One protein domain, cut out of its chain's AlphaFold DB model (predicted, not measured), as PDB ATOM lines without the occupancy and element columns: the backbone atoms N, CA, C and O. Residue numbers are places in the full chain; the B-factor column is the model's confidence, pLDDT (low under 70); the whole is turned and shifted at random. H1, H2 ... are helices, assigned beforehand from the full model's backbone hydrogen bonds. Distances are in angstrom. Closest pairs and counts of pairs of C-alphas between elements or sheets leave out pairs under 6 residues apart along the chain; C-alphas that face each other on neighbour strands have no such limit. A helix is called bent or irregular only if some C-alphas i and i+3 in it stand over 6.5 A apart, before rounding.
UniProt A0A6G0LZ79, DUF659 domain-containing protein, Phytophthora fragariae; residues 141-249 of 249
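Overview. This is residues 141 to 249 of the 249 residues of the protein "DUF659 domain-containing protein" of Phytophthora fragariae (UniProt A0A6G0LZ79). The longest helix, H4, runs side by side with H3 in a helical hairpin, and H2 runs more loosely along the other side of H3, so that H3 is the middle of three helices running in alternating directions. At one end H5 packs crosswise on the first residues of H3, and H6 crosses H5 and leads into a tail that sticks out, residues 243 to 249; H1 lies near H4, away from H3. The printed part has 109 residues with six named helices, H1 to H6 in order along the chain, and no named strand; the class is all helix. It is only just loose, close to compact, with a radius of gyration of the C-alphas of 16.2 A, and its outline is elongated, 53 by 29 by 24 A.

Arrangement. Begin with H3, residues 174 to 189, the hub, which touches three helices, among them H4, residues 193 to 210. H3 and H4 touch at a shallow tilt of 10 degrees, opposite ways, a helical hairpin whose closest C-alphas, those of Pro 183 and Lys 200, are 6.6 A apart. H2, residues 156 to 166, only just touches H3, with 3 pairs of C-alphas within 8 A, the closest being Glu 157 and Lys 185 at 7.1 A; this is a hairpin too, opposite ways at a shallow tilt of 19 degrees. H2 and H4 are apart. With residues 174 to 176 alone, H3 touches H5, residues 213 to 221, about perpendicular at 89 degrees; the closest C-alphas, those of Val 175 and His 215, are 6.7 A apart. H5 touches H6, residues 232 to 245, about perpendicular at 83 degrees, with C-alphas 216 and 238 closest at 5.9 A. H1, residues 141 to 150, touches no helix but is near H4. The helix packing is part aligned, part crossed. Look at the backbone N and O atoms: every O i to N i+4 pair is within hydrogen-bond range in H1, H2, H4, H5 and H6, and 8 of 12 in H3.

Along the chain. Find C-alpha 193 at (233.497, 118.933, 113.455); from there H4 runs 25.6 A to C-alpha 210 at (235.144, 143.821, 107.608). H3 spans 22.1 A, with a kink of 42 degrees near residue 181; it is irregular, but only just, with C-alphas 180 and 183 6.9 A apart. H6 spans 20.1 A and ends at C-alpha 245, (231.429, 156.575, 90.675). H2 spans 14.8 A, H1 13.7 A and H5 12.0 A.

Size, cuts and confidence. The C-alphas farthest apart, those of Ala 192 and Glu 249, the chain's last residue, are 54.1 A apart. The printed part has no cut and no long link. Mean pLDDT of the printed part is 74.4; it is under 70 at residues 141 to 168, residue 189 and residues 245 to 249.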
ATOM      1  N   PRO A 141     234.239 133.250 125.152       42.88
ATOM      2  CA  PRO A 141     235.387 132.474 125.626       42.88
ATOM      3  C   PRO A 141     236.185 131.782 124.503       42.88
ATOM      4  O   PRO A 141     237.298 131.343 124.741       42.88
ATOM      5  N   VAL A 142     235.636 131.697 123.285       40.69
ATOM      6  CA  VAL A 142     236.242 131.147 122.064       40.69
ATOM      7  C   VAL A 142     237.241 132.100 121.408       40.69
ATOM      8  O   VAL A 142     238.151 131.598 120.780       40.69
ATOM      9  N   LEU A 143     237.137 133.428 121.555       39.00
ATOM     10  CA  LEU A 143     238.122 134.372 120.990       39.00
ATOM     11  C   LEU A 143     239.356 134.481 121.895       39.00
ATOM     12  O   LEU A 143     240.479 134.415 121.418       39.00
ATOM     13  N   LEU A 144     239.144 134.502 123.216       36.41
ATOM     14  CA  LEU A 144     240.214 134.329 124.205       36.41
ATOM     15  C   LEU A 144     240.814 132.922 124.158       36.41
ATOM     16  O   LEU A 144     242.024 132.790 124.304       36.41
ATOM     17  N   ARG A 145     240.004 131.880 123.899       37.50
ATOM     18  CA  ARG A 145     240.545 130.561 123.564       37.50
ATOM     19  C   ARG A 145     241.264 130.595 122.231       37.50
ATOM     20  O   ARG A 145     242.357 130.110 122.241       37.50
ATOM     21  N   LEU A 146     240.788 131.208 121.149       41.03
ATOM     22  CA  LEU A 146     241.525 131.303 119.880       41.03
ATOM     23  C   LEU A 146     242.852 132.039 120.051       41.03
ATOM     24  O   LEU A 146     243.847 131.517 119.599       41.03
ATOM     25  N   CYS A 147     242.936 133.155 120.777       38.12
ATOM     26  CA  CYS A 147     244.231 133.790 121.059       38.12
ATOM     27  C   CYS A 147     245.112 132.917 121.972       38.12
ATOM     28  O   CYS A 147     246.304 132.773 121.723       38.12
ATOM     29  N   SER A 148     244.529 132.277 122.993       34.41
ATOM     30  CA  SER A 148     245.211 131.299 123.857       34.41
ATOM     31  C   SER A 148     245.573 129.994 123.138       34.41
ATOM     32  O   SER A 148     246.451 129.297 123.619       34.41
ATOM     33  N   TRP A 149     244.896 129.641 122.046       38.38
ATOM     34  CA  TRP A 149     244.982 128.377 121.309       38.38
ATOM     35  C   TRP A 149     245.863 128.565 120.080       38.38
ATOM     36  O   TRP A 149     246.656 127.687 119.835       38.38
ATOM     37  N   ILE A 150     245.866 129.731 119.429       43.16
ATOM     38  CA  ILE A 150     246.920 130.214 118.513       43.16
ATOM     39  C   ILE A 150     248.242 130.383 119.280       43.16
ATOM     40  O   ILE A 150     249.309 130.127 118.743       43.16
ATOM     41  N   SER A 151     248.190 130.761 120.565       43.19
ATOM     42  CA  SER A 151     249.388 130.807 121.422       43.19
ATOM     43  C   SER A 151     249.785 129.447 122.028       43.19
ATOM     44  O   SER A 151     250.895 129.333 122.541       43.19
ATOM     45  N   GLN A 152     248.906 128.430 122.042       42.62
ATOM     46  CA  GLN A 152     249.189 127.089 122.613       42.62
ATOM     47  C   GLN A 152     249.407 125.999 121.557       42.62
ATOM     48  O   GLN A 152     250.125 125.037 121.815       42.62
ATOM     49  N   TYR A 153     248.780 126.137 120.399       47.06
ATOM     50  CA  TYR A 153     249.001 125.383 119.181       47.06
ATOM     51  C   TYR A 153     249.546 126.398 118.191       47.06
ATOM     52  O   TYR A 153     248.858 127.363 117.877       47.06
ATOM     53  N   GLU A 154     250.775 126.196 117.731       48.00
ATOM     54  CA  GLU A 154     251.387 126.944 116.632       48.00
ATOM     55  C   GLU A 154     250.550 126.752 115.346       48.00
ATOM     56  O   GLU A 154     250.949 126.025 114.434       48.00
ATOM     57  N   ASP A 155     249.350 127.342 115.265       60.97
ATOM     58  CA  ASP A 155     248.557 127.409 114.038       60.97
ATOM     59  C   ASP A 155     249.213 128.440 113.128       60.97
ATOM     60  O   ASP A 155     248.806 129.599 113.006       60.97
ATOM     61  N   LYS A 156     250.299 127.968 112.523       63.06
ATOM     62  CA  LYS A 156     251.157 128.722 111.633       63.06
ATOM     63  C   LYS A 156     250.367 129.358 110.491       63.06
ATOM     64  O   LYS A 156     250.741 130.427 110.044       63.06
ATOM     65  N   GLU A 157     249.264 128.760 110.041       65.44
ATOM     66  CA  GLU A 157     248.474 129.303 108.930       65.44
ATOM     67  C   GLU A 157     247.673 130.543 109.339       65.44
ATOM     68  O   GLU A 157     247.639 131.528 108.597       65.44
ATOM     69  N   ALA A 158     247.036 130.519 110.514       62.81
ATOM     70  CA  ALA A 158     246.333 131.686 111.040       62.81
ATOM     71  C   ALA A 158     247.316 132.798 111.436       62.81
ATOM     72  O   ALA A 158     247.063 133.973 111.163       62.81
ATOM     73  N   GLU A 159     248.450 132.433 112.034       64.81
ATOM     74  CA  GLU A 159     249.501 133.379 112.401       64.81
ATOM     75  C   GLU A 159     250.184 133.995 111.170       64.81
ATOM     76  O   GLU A 159     250.360 135.209 111.120       64.81
ATOM     77  N   ASP A 160     250.510 133.202 110.145       67.94
ATOM     78  CA  ASP A 160     251.106 133.699 108.899       67.94
ATOM     79  C   ASP A 160     250.136 134.634 108.161       67.94
ATOM     80  O   ASP A 160     250.566 135.667 107.643       67.94
ATOM     81  N   ALA A 161     248.827 134.342 108.172       65.25
ATOM     82  CA  ALA A 161     247.812 135.237 107.613       65.25
ATOM     83  C   ALA A 161     247.710 136.566 108.388       65.25
ATOM     84  O   ALA A 161     247.587 137.625 107.775       65.25
ATOM     85  N   LEU A 162     247.794 136.537 109.723       64.75
ATOM     86  CA  LEU A 162     247.825 137.757 110.539       64.75
ATOM     87  C   LEU A 162     249.099 138.567 110.277       64.75
ATOM     88  O   LEU A 162     249.017 139.747 109.943       64.75
ATOM     89  N   ARG A 163     250.268 137.918 110.314       67.75
ATOM     90  CA  ARG A 163     251.571 138.536 110.017       67.75
ATOM     91  C   ARG A 163     251.641 139.113 108.606       67.75
ATOM     92  O   ARG A 163     252.389 140.057 108.366       67.75
ATOM     93  N   GLN A 164     250.906 138.542 107.653       69.31
ATOM     94  CA  GLN A 164     250.784 139.086 106.305       69.31
ATOM     95  C   GLN A 164     250.073 140.444 106.334       69.31
ATOM     96  O   GLN A 164     250.590 141.397 105.758       69.31
ATOM     97  N   PHE A 165     248.954 140.584 107.048       64.75
ATOM     98  CA  PHE A 165     248.224 141.856 107.134       64.75
ATOM     99  C   PHE A 165     248.809 142.875 108.120       64.75
ATOM    100  O   PHE A 165     248.520 144.060 107.992       64.75
ATOM    101  N   GLU A 166     249.658 142.452 109.057       66.00
ATOM    102  CA  GLU A 166     250.450 143.370 109.892       66.00
ATOM    103  C   GLU A 166     251.537 144.106 109.091       66.00
ATOM    104  O   GLU A 166     252.034 145.151 109.517       66.00
ATOM    105  N   LYS A 167     251.918 143.591 107.915       68.12
ATOM    106  CA  LYS A 167     252.836 144.291 107.012       68.12
ATOM    107  C   LYS A 167     252.081 145.353 106.219       68.12
ATOM    108  O   LYS A 167     251.080 145.059 105.573       68.12
ATOM    109  N   ASN A 168     252.663 146.550 106.133       64.12
ATOM    110  CA  ASN A 168     252.153 147.663 105.316       64.12
ATOM    111  C   ASN A 168     252.174 147.396 103.792       64.12
ATOM    112  O   ASN A 168     251.797 148.266 103.015       64.12
ATOM    113  N   GLU A 169     252.642 146.225 103.356       70.50
ATOM    114  CA  GLU A 169     252.845 145.875 101.945       70.50
ATOM    115  C   GLU A 169     251.714 145.016 101.368       70.50
ATOM    116  O   GLU A 169     251.585 144.926 100.149       70.50
ATOM    117  N   THR A 170     250.891 144.381 102.212       78.94
ATOM    118  CA  THR A 170     249.837 143.481 101.728       78.94
ATOM    119  C   THR A 170     248.697 144.294 101.123       78.94
ATOM    120  O   THR A 170     248.034 145.054 101.838       78.94
ATOM    121  N   PRO A 171     248.420 144.153  99.817       81.94
ATOM    122  CA  PRO A 171     247.377 144.938  99.190       81.94
ATOM    123  C   PRO A 171     246.000 144.462  99.654       81.94
ATOM    124  O   PRO A 171     245.735 143.270  99.811       81.94
ATOM    125  N   ILE A 172     245.072 145.409  99.803       86.12
ATOM    126  CA  ILE A 172     243.693 145.132 100.238       86.12
ATOM    127  C   ILE A 172     242.925 144.183  99.297       86.12
ATOM    128  O   ILE A 172     241.874 143.668  99.676       86.12
ATOM    129  N   SER A 173     243.437 143.933  98.084       88.75
ATOM    130  CA  SER A 173     242.898 142.922  97.175       88.75
ATOM    131  C   SER A 173     243.044 141.502  97.736       88.75
ATOM    132  O   SER A 173     242.176 140.676  97.494       88.75
ATOM    133  N   GLU A 174     244.051 141.202  98.560       85.81
ATOM    134  CA  GLU A 174     244.269 139.834  99.068       85.81
ATOM    135  C   GLU A 174     243.241 139.405 100.124       85.81
ATOM    136  O   GLU A 174     243.036 138.209 100.341       85.81
ATOM    137  N   VAL A 175     242.542 140.370 100.735       86.19
ATOM    138  CA  VAL A 175     241.540 140.129 101.785       86.19
ATOM    139  C   VAL A 175     240.488 139.123 101.325       86.19
ATOM    140  O   VAL A 175     240.228 138.155 102.034       86.19
ATOM    141  N   TYR A 176     239.904 139.291 100.132       87.44
ATOM    142  CA  TYR A 176     238.842 138.389  99.669       87.44
ATOM    143  C   TYR A 176     239.334 136.945  99.530       87.44
ATOM    144  O   TYR A 176     238.725 136.029 100.082       87.44
ATOM    145  N   GLN A 177     240.456 136.750  98.832       87.50
ATOM    146  CA  GLN A 177     241.002 135.420  98.566       87.50
ATOM    147  C   GLN A 177     241.403 134.704  99.859       87.50
ATOM    148  O   GLN A 177     241.115 133.520 100.014       87.50
ATOM    149  N   ILE A 178     241.970 135.418 100.834       83.31
ATOM    150  CA  ILE A 178     242.327 134.823 102.126       83.31
ATOM    151  C   ILE A 178     241.090 134.296 102.854       83.31
ATOM    152  O   ILE A 178     241.115 133.175 103.358       83.31
ATOM    153  N   PHE A 179     239.975 135.029 102.860       82.94
ATOM    154  CA  PHE A 179     238.735 134.528 103.461       82.94
ATOM    155  C   PHE A 179     238.116 133.349 102.693       82.94
ATOM    156  O   PHE A 179     237.449 132.514 103.310       82.94
ATOM    157  N   VAL A 180     238.348 133.253 101.381       84.19
ATOM    158  CA  VAL A 180     237.963 132.088 100.566       84.19
ATOM    159  C   VAL A 180     238.813 130.860 100.919       84.19
ATOM    160  O   VAL A 180     238.269 129.763 101.054       84.19
ATOM    161  N   ASP A 181     240.119 131.038 101.125       84.19
ATOM    162  CA  ASP A 181     241.069 129.941 101.347       84.19
ATOM    163  C   ASP A 181     241.122 129.457 102.799       84.19
ATOM    164  O   ASP A 181     241.319 128.264 103.060       84.19
ATOM    165  N   LEU A 182     240.920 130.360 103.760       79.81
ATOM    166  CA  LEU A 182     241.097 130.097 105.186       79.81
ATOM    167  C   LEU A 182     240.258 128.911 105.714       79.81
ATOM    168  O   LEU A 182     240.806 128.116 106.475       79.81
ATOM    169  N   PRO A 183     238.991 128.678 105.301       80.12
ATOM    170  CA  PRO A 183     238.250 127.488 105.726       80.12
ATOM    171  C   PRO A 183     238.913 126.178 105.287       80.12
ATOM    172  O   PRO A 183     238.890 125.195 106.026       80.12
ATOM    173  N   THR A 184     239.492 126.153 104.085       82.38
ATOM    174  CA  THR A 184     240.174 124.972 103.544       82.38
ATOM    175  C   THR A 184     241.487 124.730 104.275       82.38
ATOM    176  O   THR A 184     241.778 123.588 104.621       82.38
ATOM    177  N   LYS A 185     242.232 125.798 104.581       79.12
ATOM    178  CA  LYS A 185     243.444 125.728 105.405       79.12
ATOM    179  C   LYS A 185     243.144 125.216 106.814       79.12
ATOM    180  O   LYS A 185     243.799 124.307 107.295       79.12
ATOM    181  N   LEU A 186     242.081 125.697 107.453       72.12
ATOM    182  CA  LEU A 186     241.726 125.256 108.807       72.12
ATOM    183  C   LEU A 186     241.240 123.801 108.879       72.12
ATOM    184  O   LEU A 186     241.347 123.173 109.932       72.12
ATOM    185  N   ASN A 187     240.750 123.221 107.776       72.56
ATOM    186  CA  ASN A 187     240.430 121.789 107.737       72.56
ATOM    187  C   ASN A 187     241.665 120.905 107.977       72.56
ATOM    188  O   ASN A 187     241.514 119.770 108.428       72.56
ATOM    189  N   THR A 188     242.878 121.396 107.703       73.50
ATOM    190  CA  THR A 188     244.109 120.620 107.916       73.50
ATOM    191  C   THR A 188     244.591 120.645 109.368       73.50
ATOM    192  O   THR A 188     245.496 119.893 109.711       73.50
ATOM    193  N   VAL A 189     243.973 121.461 110.231       68.50
ATOM    194  CA  VAL A 189     244.379 121.688 111.633       68.50
ATOM    195  C   VAL A 189     243.770 120.652 112.600       68.50
ATOM    196  O   VAL A 189     244.047 120.653 113.794       68.50
ATOM    197  N   GLY A 190     242.963 119.705 112.102       72.12
ATOM    198  CA  GLY A 190     242.459 118.584 112.910       72.12
ATOM    199  C   GLY A 190     241.373 118.957 113.929       72.12
ATOM    200  O   GLY A 190     241.145 118.211 114.879       72.12
ATOM    201  N   LEU A 191     240.691 120.091 113.733       75.00
ATOM    202  CA  LEU A 191     239.573 120.529 114.572       75.00
ATOM    203  C   LEU A 191     238.428 119.507 114.568       75.00
ATOM    204  O   LEU A 191     238.069 118.955 113.521       75.00
ATOM    205  N   ALA A 192     237.776 119.310 115.719       82.31
ATOM    206  CA  ALA A 192     236.559 118.510 115.755       82.31
ATOM    207  C   ALA A 192     235.454 119.187 114.926       82.31
ATOM    208  O   ALA A 192     235.358 120.414 114.865       82.31
ATOM    209  N   ALA A 193     234.546 118.404 114.338       84.38
ATOM    210  CA  ALA A 193     233.497 118.933 113.455       84.38
ATOM    211  C   ALA A 193     232.633 120.036 114.108       84.38
ATOM    212  O   ALA A 193     232.210 120.985 113.442       84.38
ATOM    213  N   ALA A 194     232.380 119.931 115.417       80.62
ATOM    214  CA  ALA A 194     231.646 120.943 116.175       80.62
ATOM    215  C   ALA A 194     232.436 122.256 116.328       80.62
ATOM    216  O   ALA A 194     231.861 123.333 116.189       80.62
ATOM    217  N   GLU A 195     233.745 122.171 116.563       77.69
ATOM    218  CA  GLU A 195     234.644 123.323 116.691       77.69
ATOM    219  C   GLU A 195     234.827 124.010 115.340       77.69
ATOM    220  O   GLU A 195     234.646 125.223 115.231       77.69
ATOM    221  N   PHE A 196     235.054 123.230 114.281       79.12
ATOM    222  CA  PHE A 196     235.163 123.742 112.918       79.12
ATOM    223  C   PHE A 196     233.903 124.508 112.488       79.12
ATOM    224  O   PHE A 196     233.984 125.580 111.885       79.12
ATOM    225  N   LYS A 197     232.712 124.015 112.858       83.31
ATOM    226  CA  LYS A 197     231.444 124.716 112.606       83.31
ATOM    227  C   LYS A 197     231.388 126.085 113.298       83.31
ATOM    228  O   LYS A 197     230.891 127.039 112.698       83.31
ATOM    229  N   ILE A 198     231.883 126.188 114.533       79.69
ATOM    230  CA  ILE A 198     231.940 127.452 115.284       79.69
ATOM    231  C   ILE A 198     232.926 128.416 114.621       79.69
ATOM    232  O   ILE A 198     232.570 129.565 114.364       79.69
ATOM    233  N   VAL A 199     234.130 127.945 114.290       76.25
ATOM    234  CA  VAL A 199     235.170 128.760 113.645       76.25
ATOM    235  C   VAL A 199     234.689 129.290 112.297       76.25
ATOM    236  O   VAL A 199     234.758 130.492 112.055       76.25
ATOM    237  N   LYS A 200     234.076 128.448 111.458       80.69
ATOM    238  CA  LYS A 200     233.510 128.875 110.170       80.69
ATOM    239  C   LYS A 200     232.424 129.947 110.328       80.69
ATOM    240  O   LYS A 200     232.358 130.880 109.528       80.69
ATOM    241  N   ALA A 201     231.580 129.837 111.356       81.62
ATOM    242  CA  ALA A 201     230.569 130.851 111.652       81.62
ATOM    243  C   ALA A 201     231.199 132.180 112.105       81.62
ATOM    244  O   ALA A 201     230.746 133.243 111.679       81.62
ATOM    245  N   LEU A 202     232.259 132.128 112.920       76.50
ATOM    246  CA  LEU A 202     233.015 133.311 113.337       76.50
ATOM    247  C   LEU A 202     233.703 133.983 112.150       76.50
ATOM    248  O   LEU A 202     233.539 135.182 111.964       76.50
ATOM    249  N   MET A 203     234.391 133.214 111.307       77.19
ATOM    250  CA  MET A 203     235.039 133.728 110.101       77.19
ATOM    251  C   MET A 203     234.049 134.424 109.179       77.19
ATOM    252  O   MET A 203     234.320 135.529 108.725       77.19
ATOM    253  N   LYS A 204     232.879 133.813 108.946       82.69
ATOM    254  CA  LYS A 204     231.821 134.446 108.156       82.69
ATOM    255  C   LYS A 204     231.369 135.758 108.796       82.69
ATOM    256  O   LYS A 204     231.249 136.757 108.104       82.69
ATOM    257  N   SER A 205     231.154 135.768 110.111       79.75
ATOM    258  CA  SER A 205     230.753 136.982 110.827       79.75
ATOM    259  C   SER A 205     231.808 138.088 110.757       79.75
ATOM    260  O   SER A 205     231.435 139.254 110.684       79.75
ATOM    261  N   CYS A 206     233.099 137.748 110.801       76.62
ATOM    262  CA  CYS A 206     234.191 138.706 110.633       76.62
ATOM    263  C   CYS A 206     234.269 139.207 109.190       76.62
ATOM    264  O   CYS A 206     234.403 140.407 108.975       76.62
ATOM    265  N   PHE A 207     234.133 138.313 108.209       81.75
ATOM    266  CA  PHE A 207     234.111 138.684 106.797       81.75
ATOM    267  C   PHE A 207     232.951 139.629 106.487       81.75
ATOM    268  O   PHE A 207     233.182 140.711 105.967       81.75
ATOM    269  N   ASP A 208     231.723 139.271 106.873       82.31
ATOM    270  CA  ASP A 208     230.531 140.100 106.658       82.31
ATOM    271  C   ASP A 208     230.658 141.489 107.316       82.31
ATOM    272  O   ASP A 208     229.996 142.435 106.898       82.31
ATOM    273  N   PHE A 209     231.475 141.601 108.368       78.50
ATOM    274  CA  PHE A 209     231.712 142.845 109.091       78.50
ATOM    275  C   PHE A 209     232.814 143.714 108.464       78.50
ATOM    276  O   PHE A 209     232.642 144.923 108.346       78.50
ATOM    277  N   ILE A 210     233.950 143.111 108.100       78.38
ATOM    278  CA  ILE A 210     235.144 143.821 107.608       78.38
ATOM    279  C   ILE A 210     235.047 144.086 106.103       78.38
ATOM    280  O   ILE A 210     235.537 145.102 105.606       78.38
ATOM    281  N   TYR A 211     234.440 143.165 105.356       81.69
ATOM    282  CA  TYR A 211     234.368 143.260 103.909       81.69
ATOM    283  C   TYR A 211     233.486 144.434 103.482       81.69
ATOM    284  O   TYR A 211     232.400 144.665 104.008       81.69
ATOM    285  N   GLY A 212     233.955 145.173 102.484       84.81
ATOM    286  CA  GLY A 212     233.304 146.388 102.014       84.81
ATOM    287  C   GLY A 212     233.739 146.726 100.598       84.81
ATOM    288  O   GLY A 212     234.602 146.052 100.032       84.81
ATOM    289  N   ASP A 213     233.161 147.788 100.036       86.19
ATOM    290  CA  ASP A 213     233.339 148.157  98.626       86.19
ATOM    291  C   ASP A 213     234.812 148.256  98.213       86.19
ATOM    292  O   ASP A 213     235.176 147.791  97.139       86.19
ATOM    293  N   ALA A 214     235.673 148.818  99.068       86.25
ATOM    294  CA  ALA A 214     237.100 148.963  98.779       86.25
ATOM    295  C   ALA A 214     237.790 147.608  98.547       86.25
ATOM    296  O   ALA A 214     238.531 147.467  97.577       86.25
ATOM    297  N   HIS A 215     237.496 146.607  99.382       89.81
ATOM    298  CA  HIS A 215     238.030 145.251  99.242       89.81
ATOM    299  C   HIS A 215     237.569 144.607  97.930       89.81
ATOM    300  O   HIS A 215     238.377 144.059  97.184       89.81
ATOM    301  N   GLY A 216     236.274 144.718  97.620       90.81
ATOM    302  CA  GLY A 216     235.709 144.139  96.404       90.81
ATOM    303  C   GLY A 216     236.200 144.810  95.128       90.81
ATOM    304  O   GLY A 216     236.561 144.119  94.179       90.81
ATOM    305  N   ILE A 217     236.277 146.143  95.115       91.19
ATOM    306  CA  ILE A 217     236.838 146.909  93.996       91.19
ATOM    307  C   ILE A 217     238.303 146.532  93.789       91.19
ATOM    308  O   ILE A 217     238.693 146.233  92.663       91.19
ATOM    309  N   ALA A 218     239.108 146.501  94.855       90.69
ATOM    310  CA  ALA A 218     240.518 146.144  94.751       90.69
ATOM    311  C   ALA A 218     240.707 144.725  94.206       90.69
ATOM    312  O   ALA A 218     241.496 144.526  93.292       90.69
ATOM    313  N   TYR A 219     239.947 143.750  94.707       93.56
ATOM    314  CA  TYR A 219     240.016 142.369  94.228       93.56
ATOM    315  C   TYR A 219     239.527 142.201  92.778       93.56
ATOM    316  O   TYR A 219     240.057 141.381  92.028       93.56
ATOM    317  N   LEU A 220     238.531 142.987  92.355       93.31
ATOM    318  CA  LEU A 220     238.037 142.978  90.977       93.31
ATOM    319  C   LEU A 220     239.035 143.611  89.996       93.31
ATOM    320  O   LEU A 220     239.163 143.127  88.872       93.31
ATOM    321  N   LEU A 221     239.720 144.683  90.405       91.06
ATOM    322  CA  LEU A 221     240.646 145.440  89.556       91.06
ATOM    323  C   LEU A 221     242.087 144.905  89.570       91.06
ATOM    324  O   LEU A 221     242.860 145.246  88.677       91.06
ATOM    325  N   ASP A 222     242.461 144.086  90.552       92.75
ATOM    326  CA  ASP A 222     243.781 143.461  90.619       92.75
ATOM    327  C   ASP A 222     243.923 142.382  89.527       92.75
ATOM    328  O   ASP A 222     243.188 141.392  89.563       92.75
ATOM    329  N   PRO A 223     244.871 142.505  88.578       93.44
ATOM    330  CA  PRO A 223     245.036 141.541  87.490       93.44
ATOM    331  C   PRO A 223     245.339 140.110  87.946       93.44
ATOM    332  O   PRO A 223     245.080 139.171  87.196       93.44
ATOM    333  N   ARG A 224     245.883 139.929  89.161       93.38
ATOM    334  CA  ARG A 224     246.156 138.599  89.733       93.38
ATOM    335  C   ARG A 224     244.870 137.827  90.009       93.38
ATOM    336  O   ARG A 224     244.872 136.601  89.958       93.38
ATOM    337  N   TYR A 225     243.789 138.549  90.298       93.44
ATOM    338  CA  TYR A 225     242.519 137.975  90.716       93.44
ATOM    339  C   TYR A 225     241.406 138.230  89.705       93.44
ATOM    340  O   TYR A 225     240.672 137.307  89.384       93.44
ATOM    341  N   ALA A 226     241.250 139.451  89.192       92.00
ATOM    342  CA  ALA A 226     240.202 139.832  88.239       92.00
ATOM    343  C   ALA A 226     238.783 139.387  88.673       92.00
ATOM    344  O   ALA A 226     237.928 139.014  87.857       92.00
ATOM    345  N   GLY A 227     238.532 139.383  89.990       90.00
ATOM    346  CA  GLY A 227     237.292 138.878  90.584       90.00
ATOM    347  C   GLY A 227     237.113 137.354  90.508       90.00
ATOM    348  O   GLY A 227     235.973 136.882  90.511       90.00
ATOM    349  N   LEU A 228     238.199 136.583  90.418       89.81
ATOM    350  CA  LEU A 228     238.184 135.120  90.425       89.81
ATOM    351  C   LEU A 228     237.434 134.602  91.656       89.81
ATOM    352  O   LEU A 228     237.675 135.052  92.773       89.81
ATOM    353  N   ASN A 229     236.520 133.652  91.454       86.12
ATOM    354  CA  ASN A 229     235.679 133.060  92.504       86.12
ATOM    355  C   ASN A 229     234.798 134.055  93.279       86.12
ATOM    356  O   ASN A 229     234.206 133.679  94.290       86.12
ATOM    357  N   MET A 230     234.674 135.304  92.819       88.62
ATOM    358  CA  MET A 230     233.760 136.249  93.440       88.62
ATOM    359  C   MET A 230     232.317 135.816  93.164       88.62
ATOM    360  O   MET A 230     231.931 135.629  92.009       88.62
ATOM    361  N   ASP A 231     231.515 135.669  94.222       87.44
ATOM    362  CA  ASP A 231     230.089 135.363  94.081       87.44
ATOM    363  C   ASP A 231     229.391 136.404  93.191       87.44
ATOM    364  O   ASP A 231     229.653 137.604  93.295       87.44
ATOM    365  N   SER A 232     228.470 135.951  92.339       88.81
ATOM    366  CA  SER A 232     227.765 136.815  91.385       88.81
ATOM    367  C   SER A 232     227.044 137.992  92.054       88.81
ATOM    368  O   SER A 232     227.016 139.093  91.507       88.81
ATOM    369  N   THR A 233     226.514 137.802  93.264       87.62
ATOM    370  CA  THR A 233     225.856 138.860  94.038       87.62
ATOM    371  C   THR A 233     226.864 139.913  94.477       87.62
ATOM    372  O   THR A 233     226.623 141.109  94.309       87.62
ATOM    373  N   VAL A 234     228.012 139.470  95.003       85.38
ATOM    374  CA  VAL A 234     229.102 140.347  95.454       85.38
ATOM    375  C   VAL A 234     229.686 141.110  94.268       85.38
ATOM    376  O   VAL A 234     229.830 142.329  94.337       85.38
ATOM    377  N   ARG A 235     229.934 140.423  93.151       90.25
ATOM    378  CA  ARG A 235     230.458 141.029  91.924       90.25
ATOM    379  C   ARG A 235     229.528 142.098  91.368       90.25
ATOM    380  O   ARG A 235     229.964 143.221  91.141       90.25
ATOM    381  N   ASN A 236     228.238 141.789  91.250       90.25
ATOM    382  CA  ASN A 236     227.238 142.752  90.790       90.25
ATOM    383  C   ASN A 236     227.147 143.982  91.708       90.25
ATOM    384  O   ASN A 236     226.902 145.090  91.230       90.25
ATOM    385  N   ALA A 237     227.314 143.813  93.023       87.94
ATOM    386  CA  ALA A 237     227.335 144.933  93.958       87.94
ATOM    387  C   ALA A 237     228.564 145.830  93.737       87.94
ATOM    388  O   ALA A 237     228.416 147.044  93.617       87.94
ATOM    389  N   VAL A 238     229.754 145.237  93.600       88.69
ATOM    390  CA  VAL A 238     231.010 145.959  93.335       88.69
ATOM    391  C   VAL A 238     230.956 146.711  92.002       88.69
ATOM    392  O   VAL A 238     231.282 147.896  91.941       88.69
ATOM    393  N   GLU A 239     230.497 146.056  90.934       89.38
ATOM    394  CA  GLU A 239     230.385 146.664  89.602       89.38
ATOM    395  C   GLU A 239     229.408 147.852  89.600       89.38
ATOM    396  O   GLU A 239     229.700 148.892  89.007       89.38
ATOM    397  N   LYS A 240     228.294 147.771  90.344       89.25
ATOM    398  CA  LYS A 240     227.378 148.912  90.526       89.25
ATOM    399  C   LYS A 240     228.056 150.110  91.186       89.25
ATOM    400  O   LYS A 240     227.805 151.241  90.773       89.25
ATOM    401  N   VAL A 241     228.908 149.882  92.188       85.69
ATOM    402  CA  VAL A 241     229.658 150.963  92.849       85.69
ATOM    403  C   VAL A 241     230.636 151.618  91.874       85.69
ATOM    404  O   VAL A 241     230.733 152.845  91.852       85.69
ATOM    405  N   LEU A 242     231.317 150.833  91.032       82.75
ATOM    406  CA  LEU A 242     232.220 151.361  90.002       82.75
ATOM    407  C   LEU A 242     231.482 152.248  88.998       82.75
ATOM    408  O   LEU A 242     231.907 153.376  88.753       82.75
ATOM    409  N   VAL A 243     230.347 151.779  88.475       82.81
ATOM    410  CA  VAL A 243     229.530 152.541  87.518       82.81
ATOM    411  C   VAL A 243     228.988 153.823  88.151       82.81
ATOM    412  O   VAL A 243     229.064 154.890  87.547       82.81
ATOM    413  N   ALA A 244     228.501 153.761  89.393       76.81
ATOM    414  CA  ALA A 244     227.973 154.932  90.095       76.81
ATOM    415  C   ALA A 244     229.035 156.017  90.358       76.81
ATOM    416  O   ALA A 244     228.697 157.194  90.487       76.81
ATOM    417  N   ARG A 245     230.318 155.641  90.440       63.41
ATOM    418  CA  ARG A 245     231.429 156.575  90.675       63.41
ATOM    419  C   ARG A 245     231.980 157.222  89.403       63.41
ATOM    420  O   ARG A 245     232.640 158.246  89.525       63.41
ATOM    421  N   GLN A 246     231.663 156.710  88.211       56.31
ATOM    422  CA  GLN A 246     232.044 157.345  86.936       56.31
ATOM    423  C   GLN A 246     231.299 158.665  86.652       56.31
ATOM    424  O   GLN A 246     231.645 159.361  85.709       56.31
ATOM    425  N   GLY A 247     230.297 159.032  87.462       44.50
ATOM    426  CA  GLY A 247     229.568 160.304  87.352       44.50
ATOM    427  C   GLY A 247     230.111 161.455  88.212       44.50
ATOM    428  O   GLY A 247     229.424 162.464  88.345       44.50
ATOM    429  N   TYR A 248     231.279 161.295  88.842       41.72
ATOM    430  CA  TYR A 248     231.950 162.328  89.642       41.72
ATOM    431  C   TYR A 248     233.208 162.828  88.910       41.72
ATOM    432  O   TYR A 248     234.326 162.547  89.345       41.72
ATOM    433  N   GLU A 249     233.013 163.525  87.788       37.53
ATOM    434  CA  GLU A 249     234.011 164.450  87.216       37.53
ATOM    435  C   GLU A 249     233.783 165.868  87.756       37.53
ATOM    436  O   GLU A 249     232.604 166.287  87.841       37.53
TER     437      GLU A 249